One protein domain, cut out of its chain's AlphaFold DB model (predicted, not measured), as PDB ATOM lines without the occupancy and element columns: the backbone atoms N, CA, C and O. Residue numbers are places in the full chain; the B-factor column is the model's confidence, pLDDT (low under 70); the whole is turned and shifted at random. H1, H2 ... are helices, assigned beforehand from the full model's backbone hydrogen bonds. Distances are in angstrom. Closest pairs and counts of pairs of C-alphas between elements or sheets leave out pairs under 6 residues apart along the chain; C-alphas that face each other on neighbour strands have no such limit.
ATOM      1  N   GLN A 136     -35.053 -24.772 -30.462       77.06
ATOM      2  CA  GLN A 136     -36.132 -23.784 -30.381       77.06
ATOM      3  C   GLN A 136     -35.624 -22.362 -30.678       77.06
ATOM      4  O   GLN A 136     -36.189 -21.685 -31.528       77.06
ATOM      5  N   GLN A 137     -34.490 -21.947 -30.095       77.50
ATOM      6  CA  GLN A 137     -33.846 -20.660 -30.410       77.50
ATOM      7  C   GLN A 137     -33.522 -20.500 -31.905       77.50
ATOM      8  O   GLN A 137     -33.808 -19.453 -32.481       77.50
ATOM      9  N   LYS A 138     -32.966 -21.537 -32.555       79.06
ATOM     10  CA  LYS A 138     -32.701 -21.513 -34.005       79.06
ATOM     11  C   LYS A 138     -33.989 -21.400 -34.827       79.06
ATOM     12  O   LYS A 138     -34.027 -20.607 -35.762       79.06
ATOM     13  N   ALA A 139     -35.040 -22.137 -34.468       81.81
ATOM     14  CA  ALA A 139     -36.337 -22.054 -35.141       81.81
ATOM     15  C   ALA A 139     -36.964 -20.653 -35.009       81.81
ATOM     16  O   ALA A 139     -37.395 -20.080 -36.008       81.81
ATOM     17  N   CYS A 140     -36.935 -20.059 -33.811       81.00
ATOM     18  CA  CYS A 140     -37.394 -18.687 -33.583       81.00
ATOM     19  C   CYS A 140     -36.582 -17.655 -34.382       81.00
ATOM     20  O   CYS A 140     -37.167 -16.729 -34.935       81.00
ATOM     21  N   ALA A 141     -35.259 -17.821 -34.497       85.31
ATOM     22  CA  ALA A 141     -34.412 -16.930 -35.293       85.31
ATOM     23  C   ALA A 141     -34.720 -17.015 -36.801       85.31
ATOM     24  O   ALA A 141     -34.831 -15.986 -37.461       85.31
ATOM     25  N   ILE A 142     -34.923 -18.224 -37.339       87.06
ATOM     26  CA  ILE A 142     -35.321 -18.432 -38.744       87.06
ATOM     27  C   ILE A 142     -36.711 -17.834 -39.012       87.06
ATOM     28  O   ILE A 142     -36.918 -17.190 -40.038       87.06
ATOM     29  N   LEU A 143     -37.655 -17.999 -38.080       85.62
ATOM     30  CA  LEU A 143     -38.990 -17.411 -38.185       85.62
ATOM     31  C   LEU A 143     -38.946 -15.874 -38.129       85.62
ATOM     32  O   LEU A 143     -39.603 -15.222 -38.935       85.62
ATOM     33  N   ALA A 144     -38.126 -15.291 -37.250       85.56
ATOM     34  CA  ALA A 144     -37.918 -13.844 -37.194       85.56
ATOM     35  C   ALA A 144     -37.314 -13.293 -38.500       85.56
ATOM     36  O   ALA A 144     -37.770 -12.262 -38.989       85.56
ATOM     37  N   LEU A 145     -36.351 -14.005 -39.101       86.50
ATOM     38  CA  LEU A 145     -35.785 -13.650 -40.407       86.50
ATOM     39  C   LEU A 145     -36.843 -13.685 -41.520       86.50
ATOM     40  O   LEU A 145     -36.957 -12.708 -42.251       86.50
ATOM     41  N   ARG A 146     -37.672 -14.737 -41.597       88.56
ATOM     42  CA  ARG A 146     -38.760 -14.852 -42.596       88.56
ATOM     43  C   ARG A 146     -39.864 -13.802 -42.445       88.56
ATOM     44  O   ARG A 146     -40.511 -13.422 -43.419       88.56
ATOM     45  N   LEU A 147     -40.110 -13.335 -41.221       86.50
ATOM     46  CA  LEU A 147     -41.028 -12.224 -40.966       86.50
ATOM     47  C   LEU A 147     -40.411 -10.871 -41.349       86.50
ATOM     48  O   LEU A 147     -41.141  -9.986 -41.786       86.50
ATOM     49  N   ALA A 148     -39.088 -10.719 -41.225       82.50
ATOM     50  CA  ALA A 148     -38.361  -9.521 -41.643       82.50
ATOM     51  C   ALA A 148     -38.151  -9.439 -43.169       82.50
ATOM     52  O   ALA A 148     -38.207  -8.341 -43.715       82.50
ATOM     53  N   SER A 149     -37.960 -10.572 -43.858       86.38
ATOM     54  CA  SER A 149     -37.874 -10.649 -45.329       86.38
ATOM     55  C   SER A 149     -39.232 -10.515 -46.031       86.38
ATOM     56  O   SER A 149     -39.277 -10.292 -47.236       86.38
ATOM     57  N   GLY A 150     -40.344 -10.638 -45.296       83.56
ATOM     58  CA  GLY A 150     -41.696 -10.587 -45.862       83.56
ATOM     59  C   GLY A 150     -42.159 -11.894 -46.524       83.56
ATOM     60  O   GLY A 150     -43.210 -11.906 -47.158       83.56
ATOM     61  N   GLU A 151     -41.423 -12.993 -46.340       85.75
ATOM     62  CA  GLU A 151     -41.699 -14.316 -46.931       85.75
ATOM     63  C   GLU A 151     -42.725 -15.148 -46.129       85.75
ATOM     64  O   GLU A 151     -43.113 -16.240 -46.541       85.75
ATOM     65  N   GLY A 152     -43.157 -14.675 -44.955       82.12
ATOM     66  CA  GLY A 152     -44.177 -15.350 -44.139       82.12
ATOM     67  C   GLY A 152     -45.614 -15.169 -44.667       82.12
ATOM     68  O   GLY A 152     -45.905 -14.155 -45.301       82.12
ATOM     69  N   PRO A 153     -46.560 -16.077 -44.356       87.50
ATOM     70  CA  PRO A 153     -47.970 -15.900 -44.712       87.50
ATOM     71  C   PRO A 153     -48.566 -14.647 -44.046       87.50
ATOM     72  O   PRO A 153     -48.201 -14.290 -42.920       87.50
ATOM     73  N   ARG A 154     -49.495 -13.974 -44.740       85.00
ATOM     74  CA  ARG A 154     -50.004 -12.636 -44.369       85.00
ATOM     75  C   ARG A 154     -50.579 -12.564 -42.949       85.00
ATOM     76  O   ARG A 154     -50.361 -11.569 -42.263       85.00
ATOM     77  N   GLU A 155     -51.240 -13.620 -42.485       87.56
ATOM     78  CA  GLU A 155     -51.807 -13.722 -41.130       87.56
ATOM     79  C   GLU A 155     -50.730 -13.703 -40.033       87.56
ATOM     80  O   GLU A 155     -50.849 -12.971 -39.046       87.56
ATOM     81  N   LEU A 156     -49.626 -14.436 -40.227       85.19
ATOM     82  CA  LEU A 156     -48.487 -14.402 -39.304       85.19
ATOM     83  C   LEU A 156     -47.776 -13.046 -39.339       85.19
ATOM     84  O   LEU A 156     -47.359 -12.559 -38.289       85.19
ATOM     85  N   GLN A 157     -47.687 -12.394 -40.505       86.69
ATOM     86  CA  GLN A 157     -47.145 -11.033 -40.591       86.69
ATOM     87  C   GLN A 157     -48.016 -10.016 -39.843       86.69
ATOM     88  O   GLN A 157     -47.485  -9.197 -39.093       86.69
ATOM     89  N   ALA A 158     -49.341 -10.065 -40.011       84.50
ATOM     90  CA  ALA A 158     -50.277  -9.193 -39.300       84.50
ATOM     91  C   ALA A 158     -50.183  -9.398 -37.779       84.50
ATOM     92  O   ALA A 158     -50.047  -8.432 -37.027       84.50
ATOM     93  N   THR A 159     -50.142 -10.657 -37.336       83.94
ATOM     94  CA  THR A 159     -49.994 -11.031 -35.923       83.94
ATOM     95  C   THR A 159     -48.660 -10.549 -35.344       83.94
ATOM     96  O   THR A 159     -48.630  -9.948 -34.270       83.94
ATOM     97  N   ALA A 160     -47.552 -10.732 -36.069       82.88
ATOM     98  CA  ALA A 160     -46.227 -10.265 -35.658       82.88
ATOM     99  C   ALA A 160     -46.138  -8.731 -35.584       82.88
ATOM    100  O   ALA A 160     -45.507  -8.197 -34.669       82.88
ATOM    101  N   ARG A 161     -46.796  -8.010 -36.505       81.38
ATOM    102  CA  ARG A 161     -46.906  -6.542 -36.464       81.38
ATOM    103  C   ARG A 161     -47.722  -6.081 -35.257       81.38
ATOM    104  O   ARG A 161     -47.230  -5.235 -34.518       81.38
ATOM    105  N   ALA A 162     -48.885  -6.678 -34.996       81.19
ATOM    106  CA  ALA A 162     -49.711  -6.359 -33.828       81.19
ATOM    107  C   ALA A 162     -48.985  -6.644 -32.497       81.19
ATOM    108  O   ALA A 162     -49.012  -5.821 -31.582       81.19
ATOM    109  N   ALA A 163     -48.267  -7.766 -32.396       75.81
ATOM    110  CA  ALA A 163     -47.437  -8.086 -31.233       75.81
ATOM    111  C   ALA A 163     -46.271  -7.093 -31.061       75.81
ATOM    112  O   ALA A 163     -46.014  -6.626 -29.953       75.81
ATOM    113  N   SER A 164     -45.610  -6.709 -32.158       71.88
ATOM    114  CA  SER A 164     -44.533  -5.707 -32.144       71.88
ATOM    115  C   SER A 164     -45.036  -4.299 -31.813       71.88
ATOM    116  O   SER A 164     -44.301  -3.512 -31.227       71.88
ATOM    117  N   GLN A 165     -46.275  -3.965 -32.184       70.50
ATOM    118  CA  GLN A 165     -46.933  -2.713 -31.810       70.50
ATOM    119  C   GLN A 165     -47.271  -2.690 -30.319       70.50
ATOM    120  O   GLN A 165     -46.954  -1.700 -29.670       70.50
ATOM    121  N   ARG A 166     -47.808  -3.781 -29.751       64.56
ATOM    122  CA  ARG A 166     -48.017  -3.909 -28.293       64.56
ATOM    123  C   ARG A 166     -46.703  -3.749 -27.529       64.56
ATOM    124  O   ARG A 166     -46.592  -2.828 -26.736       64.56
ATOM    125  N   ALA A 167     -45.660  -4.490 -27.908       61.34
ATOM    126  CA  ALA A 167     -44.333  -4.385 -27.294       61.34
ATOM    127  C   ALA A 167     -43.657  -2.998 -27.438       61.34
ATOM    128  O   ALA A 167     -42.700  -2.708 -26.726       61.34
ATOM    129  N   ARG A 168     -44.123  -2.142 -28.364       59.28
ATOM    130  CA  ARG A 168     -43.712  -0.728 -28.480       59.28
ATOM    131  C   ARG A 168     -44.649   0.232 -27.737       59.28
ATOM    132  O   ARG A 168     -44.206   1.309 -27.359       59.28
ATOM    133  N   GLY A 169     -45.911  -0.138 -27.528       57.81
ATOM    134  CA  GLY A 169     -46.828   0.538 -26.605       57.81
ATOM    135  C   GLY A 169     -46.427   0.324 -25.144       57.81
ATOM    136  O   GLY A 169     -46.535   1.244 -24.343       57.81
ATOM    137  N   ASP A 170     -45.835  -0.834 -24.838       58.06
ATOM    138  CA  ASP A 170     -45.233  -1.184 -23.544       58.06
ATOM    139  C   ASP A 170     -43.869  -0.491 -23.294       58.06
ATOM    140  O   ASP A 170     -43.079  -0.919 -22.448       58.06
ATOM    141  N   LEU A 171     -43.570   0.603 -24.008       66.81
ATOM    142  CA  LEU A 171     -42.487   1.511 -23.636       66.81
ATOM    143  C   LEU A 171     -42.872   2.223 -22.335       66.81
ATOM    144  O   LEU A 171     -43.602   3.213 -22.331       66.81
ATOM    145  N   VAL A 172     -42.369   1.684 -21.222       71.31
ATOM    146  CA  VAL A 172     -42.577   2.191 -19.861       71.31
ATOM    147  C   VAL A 172     -42.317   3.699 -19.821       71.31
ATOM    148  O   VAL A 172     -41.196   4.148 -20.056       71.31
ATOM    149  N   SER A 173     -43.363   4.483 -19.536       81.88
ATOM    150  CA  SER A 173     -43.274   5.947 -19.565       81.88
ATOM    151  C   SER A 173     -42.228   6.470 -18.572       81.88
ATOM    152  O   SER A 173     -42.011   5.859 -17.524       81.88
ATOM    153  N   ALA A 174     -41.623   7.630 -18.852       80.81
ATOM    154  CA  ALA A 174     -40.652   8.255 -17.945       80.81
ATOM    155  C   ALA A 174     -41.222   8.430 -16.522       80.81
ATOM    156  O   ALA A 174     -40.602   8.003 -15.552       80.81
ATOM    157  N   ARG A 175     -42.473   8.899 -16.415       81.75
ATOM    158  CA  ARG A 175     -43.224   9.013 -15.154       81.75
ATOM    159  C   ARG A 175     -43.411   7.669 -14.439       81.75
ATOM    160  O   ARG A 175     -43.429   7.607 -13.212       81.75
ATOM    161  N   THR A 176     -43.561   6.582 -15.194       85.25
ATOM    162  CA  THR A 176     -43.614   5.230 -14.631       85.25
ATOM    163  C   THR A 176     -42.248   4.843 -14.062       85.25
ATOM    164  O   THR A 176     -42.191   4.395 -12.921       85.25
ATOM    165  N   LEU A 177     -41.147   5.075 -14.789       88.00
ATOM    166  CA  LEU A 177     -39.782   4.813 -14.300       88.00
ATOM    167  C   LEU A 177     -39.439   5.634 -13.047       88.00
ATOM    168  O   LEU A 177     -38.898   5.084 -12.092       88.00
ATOM    169  N   GLU A 178     -39.809   6.914 -13.007       90.88
ATOM    170  CA  GLU A 178     -39.659   7.780 -11.829       90.88
ATOM    171  C   GLU A 178     -40.412   7.226 -10.613       90.88
ATOM    172  O   GLU A 178     -39.857   7.180  -9.514       90.88
ATOM    173  N   ARG A 179     -41.640   6.726 -10.811       91.12
ATOM    174  CA  ARG A 179     -42.421   6.057  -9.761       91.12
ATOM    175  C   ARG A 179     -41.780   4.741  -9.300       91.12
ATOM    176  O   ARG A 179     -41.779   4.462  -8.107       91.12
ATOM    177  N   TYR A 180     -41.208   3.947 -10.205       87.62
ATOM    178  CA  TYR A 180     -40.430   2.758  -9.821       87.62
ATOM    179  C   TYR A 180     -39.197   3.147  -8.985       87.62
ATOM    180  O   TYR A 180     -38.909   2.503  -7.979       87.62
ATOM    181  N   LEU A 181     -38.493   4.223  -9.346       90.44
ATOM    182  CA  LEU A 181     -37.334   4.711  -8.592       90.44
ATOM    183  C   LEU A 181     -37.707   5.288  -7.219       90.44
ATOM    184  O   LEU A 181     -36.939   5.108  -6.275       90.44
ATOM    185  N   SER A 182     -38.855   5.958  -7.075       89.94
ATOM    186  CA  SER A 182     -39.297   6.469  -5.770       89.94
ATOM    187  C   SER A 182     -39.696   5.340  -4.818       89.94
ATOM    188  O   SER A 182     -39.246   5.345  -3.674       89.94
ATOM    189  N   ILE A 183     -40.430   4.329  -5.299       89.31
ATOM    190  CA  ILE A 183     -40.761   3.127  -4.513       89.31
ATOM    191  C   ILE A 183     -39.476   2.388  -4.109       89.31
ATOM    192  O   ILE A 183     -39.293   2.073  -2.937       89.31
ATOM    193  N   TYR A 184     -38.532   2.198  -5.039       89.50
ATOM    194  CA  TYR A 184     -37.250   1.550  -4.740       89.50
ATOM    195  C   TYR A 184     -36.425   2.290  -3.675       89.50
ATOM    196  O   TYR A 184     -35.762   1.660  -2.855       89.50
ATOM    197  N   ARG A 185     -36.459   3.630  -3.665       87.56
ATOM    198  CA  ARG A 185     -35.778   4.443  -2.643       87.56
ATOM    199  C   ARG A 185     -36.445   4.365  -1.267       87.56
ATOM    200  O   ARG A 185     -35.742   4.517  -0.276       87.56
ATOM    201  N   ALA A 186     -37.760   4.153  -1.208       89.75
ATOM    202  CA  ALA A 186     -38.517   4.091   0.041       89.75
ATOM    203  C   ALA A 186     -38.526   2.685   0.670       89.75
ATOM    204  O   ALA A 186     -38.293   2.536   1.865       89.75
ATOM    205  N   GLU A 187     -38.773   1.654  -0.139       88.94
ATOM    206  CA  GLU A 187     -39.069   0.280   0.309       88.94
ATOM    207  C   GLU A 187     -38.004  -0.739  -0.142       88.94
ATOM    208  O   GLU A 187     -38.124  -1.951   0.073       88.94
ATOM    209  N   GLY A 188     -36.943  -0.267  -0.802       89.19
ATOM    210  CA  GLY A 188     -35.924  -1.120  -1.399       89.19
ATOM    211  C   GLY A 188     -36.480  -1.976  -2.538       89.19
ATOM    212  O   GLY A 188     -37.423  -1.617  -3.243       89.19
ATOM    213  N   TRP A 189     -35.883  -3.150  -2.741       84.12
ATOM    214  CA  TRP A 189     -36.293  -4.049  -3.822       84.12
ATOM    215  C   TRP A 189     -37.624  -4.774  -3.558       84.12
ATOM    216  O   TRP A 189     -38.249  -5.238  -4.509       84.12
ATOM    217  N   TRP A 190     -38.069  -4.853  -2.298       83.12
ATOM    218  CA  TRP A 190     -39.302  -5.543  -1.915       83.12
ATOM    219  C   TRP A 190     -40.560  -4.773  -2.335       83.12
ATOM    220  O   TRP A 190     -41.496  -5.397  -2.827       83.12
ATOM    221  N   GLY A 191     -40.556  -3.436  -2.250       82.38
ATOM    222  CA  GLY A 191     -41.666  -2.594  -2.727       82.38
ATOM    223  C   GLY A 191     -41.889  -2.633  -4.243       82.38
ATOM    224  O   GLY A 191     -42.942  -2.242  -4.740       82.38
ATOM    225  N   LEU A 192     -40.911  -3.137  -5.006       85.75
ATOM    226  CA  LEU A 192     -41.053  -3.362  -6.449       85.75
ATOM    227  C   LEU A 192     -41.738  -4.687  -6.800       85.75
ATOM    228  O   LEU A 192     -42.040  -4.925  -7.973       85.75
ATOM    229  N   LEU A 193     -41.949  -5.570  -5.822       86.31
ATOM    230  CA  LEU A 193     -42.719  -6.784  -6.046       86.31
ATOM    231  C   LEU A 193     -44.192  -6.416  -6.276       86.31
ATOM    232  O   LEU A 193     -44.677  -5.435  -5.710       86.31
TER     233      LEU A 193
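This is residues 136 to 193 of the 320 residues of the protein "HTH Mu-type domain-containing protein" of Acidovorax citrulli (UniProt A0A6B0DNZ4). Three helices are strung out along an open, U-like chain, with H2 as the base, H1 making a corner with it near one end and H3 beyond its other end. A thin link, residues 170 to 173, joins H2 to H3, and the last residues, 188 to 193, fold back at the far end of H3. The printed part has 58 residues with three named helices, in the order H1, H2, H3, and no named strand; the class is all helix. It is extended, with a radius of gyration of the C-alphas of 18.0 A, and the C-alphas span 50 by 24 by 14 A along the three main axes.

Begin at H2, residues 154 to 169, the longest helix. Look next at H1, residues 136 to 148: H1 and H2 only just touch, with 3 pairs of C-alphas within 8 A. H1 touches H2 with residue 147 alone, and H2 touches H1 with residues 156 to 160 alone; the closest C-alphas of the two helices, those of Leu 147 and Gln 157, are 6.2 A apart. The lines of H1 and H2 are about perpendicular, at 82 degrees, and their centres are 14.8 A apart. Now move on to H3, residues 174 to 187, which touches no helix: H1 and H3 are apart, and so are H2 and H3. In the backbones of H1, H2 and H3, every O i to N i+4 pair is within hydrogen-bond range.

Find C-alpha 154 at (-50.004, -12.636, -44.369); from there H2 runs through 16 residues to C-alpha 169 at (-46.828, 0.538, -26.605), 22.3 A away. Go back to C-alpha 136 at (-36.132, -23.784, -30.381), where H1 begins; its 13 residues measure 18.3 A from first to last C-alpha. H3 has 14 residues and runs 20.0 A from C-alpha 174 to C-alpha 187 at (-39.069, 0.280, 0.309).

The two C-alphas farthest apart are those of Glu 151 and Ala 186, at 50.6 A, while the first and last printed C-alphas, of Gln 136 and Leu 193, are 30.4 A apart. Residues 136 to 142, which belong to H1, stand free. Residues 162 to 179 stand free too; of these, 162 to 169 belong to H2 and 174 to 179 to H3. The printed part has no cut, and both links are tight, with 5 residues between H1 and H2 and 4 between H2 and H3. The mean pLDDT of the printed part of this model is 81.9; look at residues 166 to 171 for the values under 70.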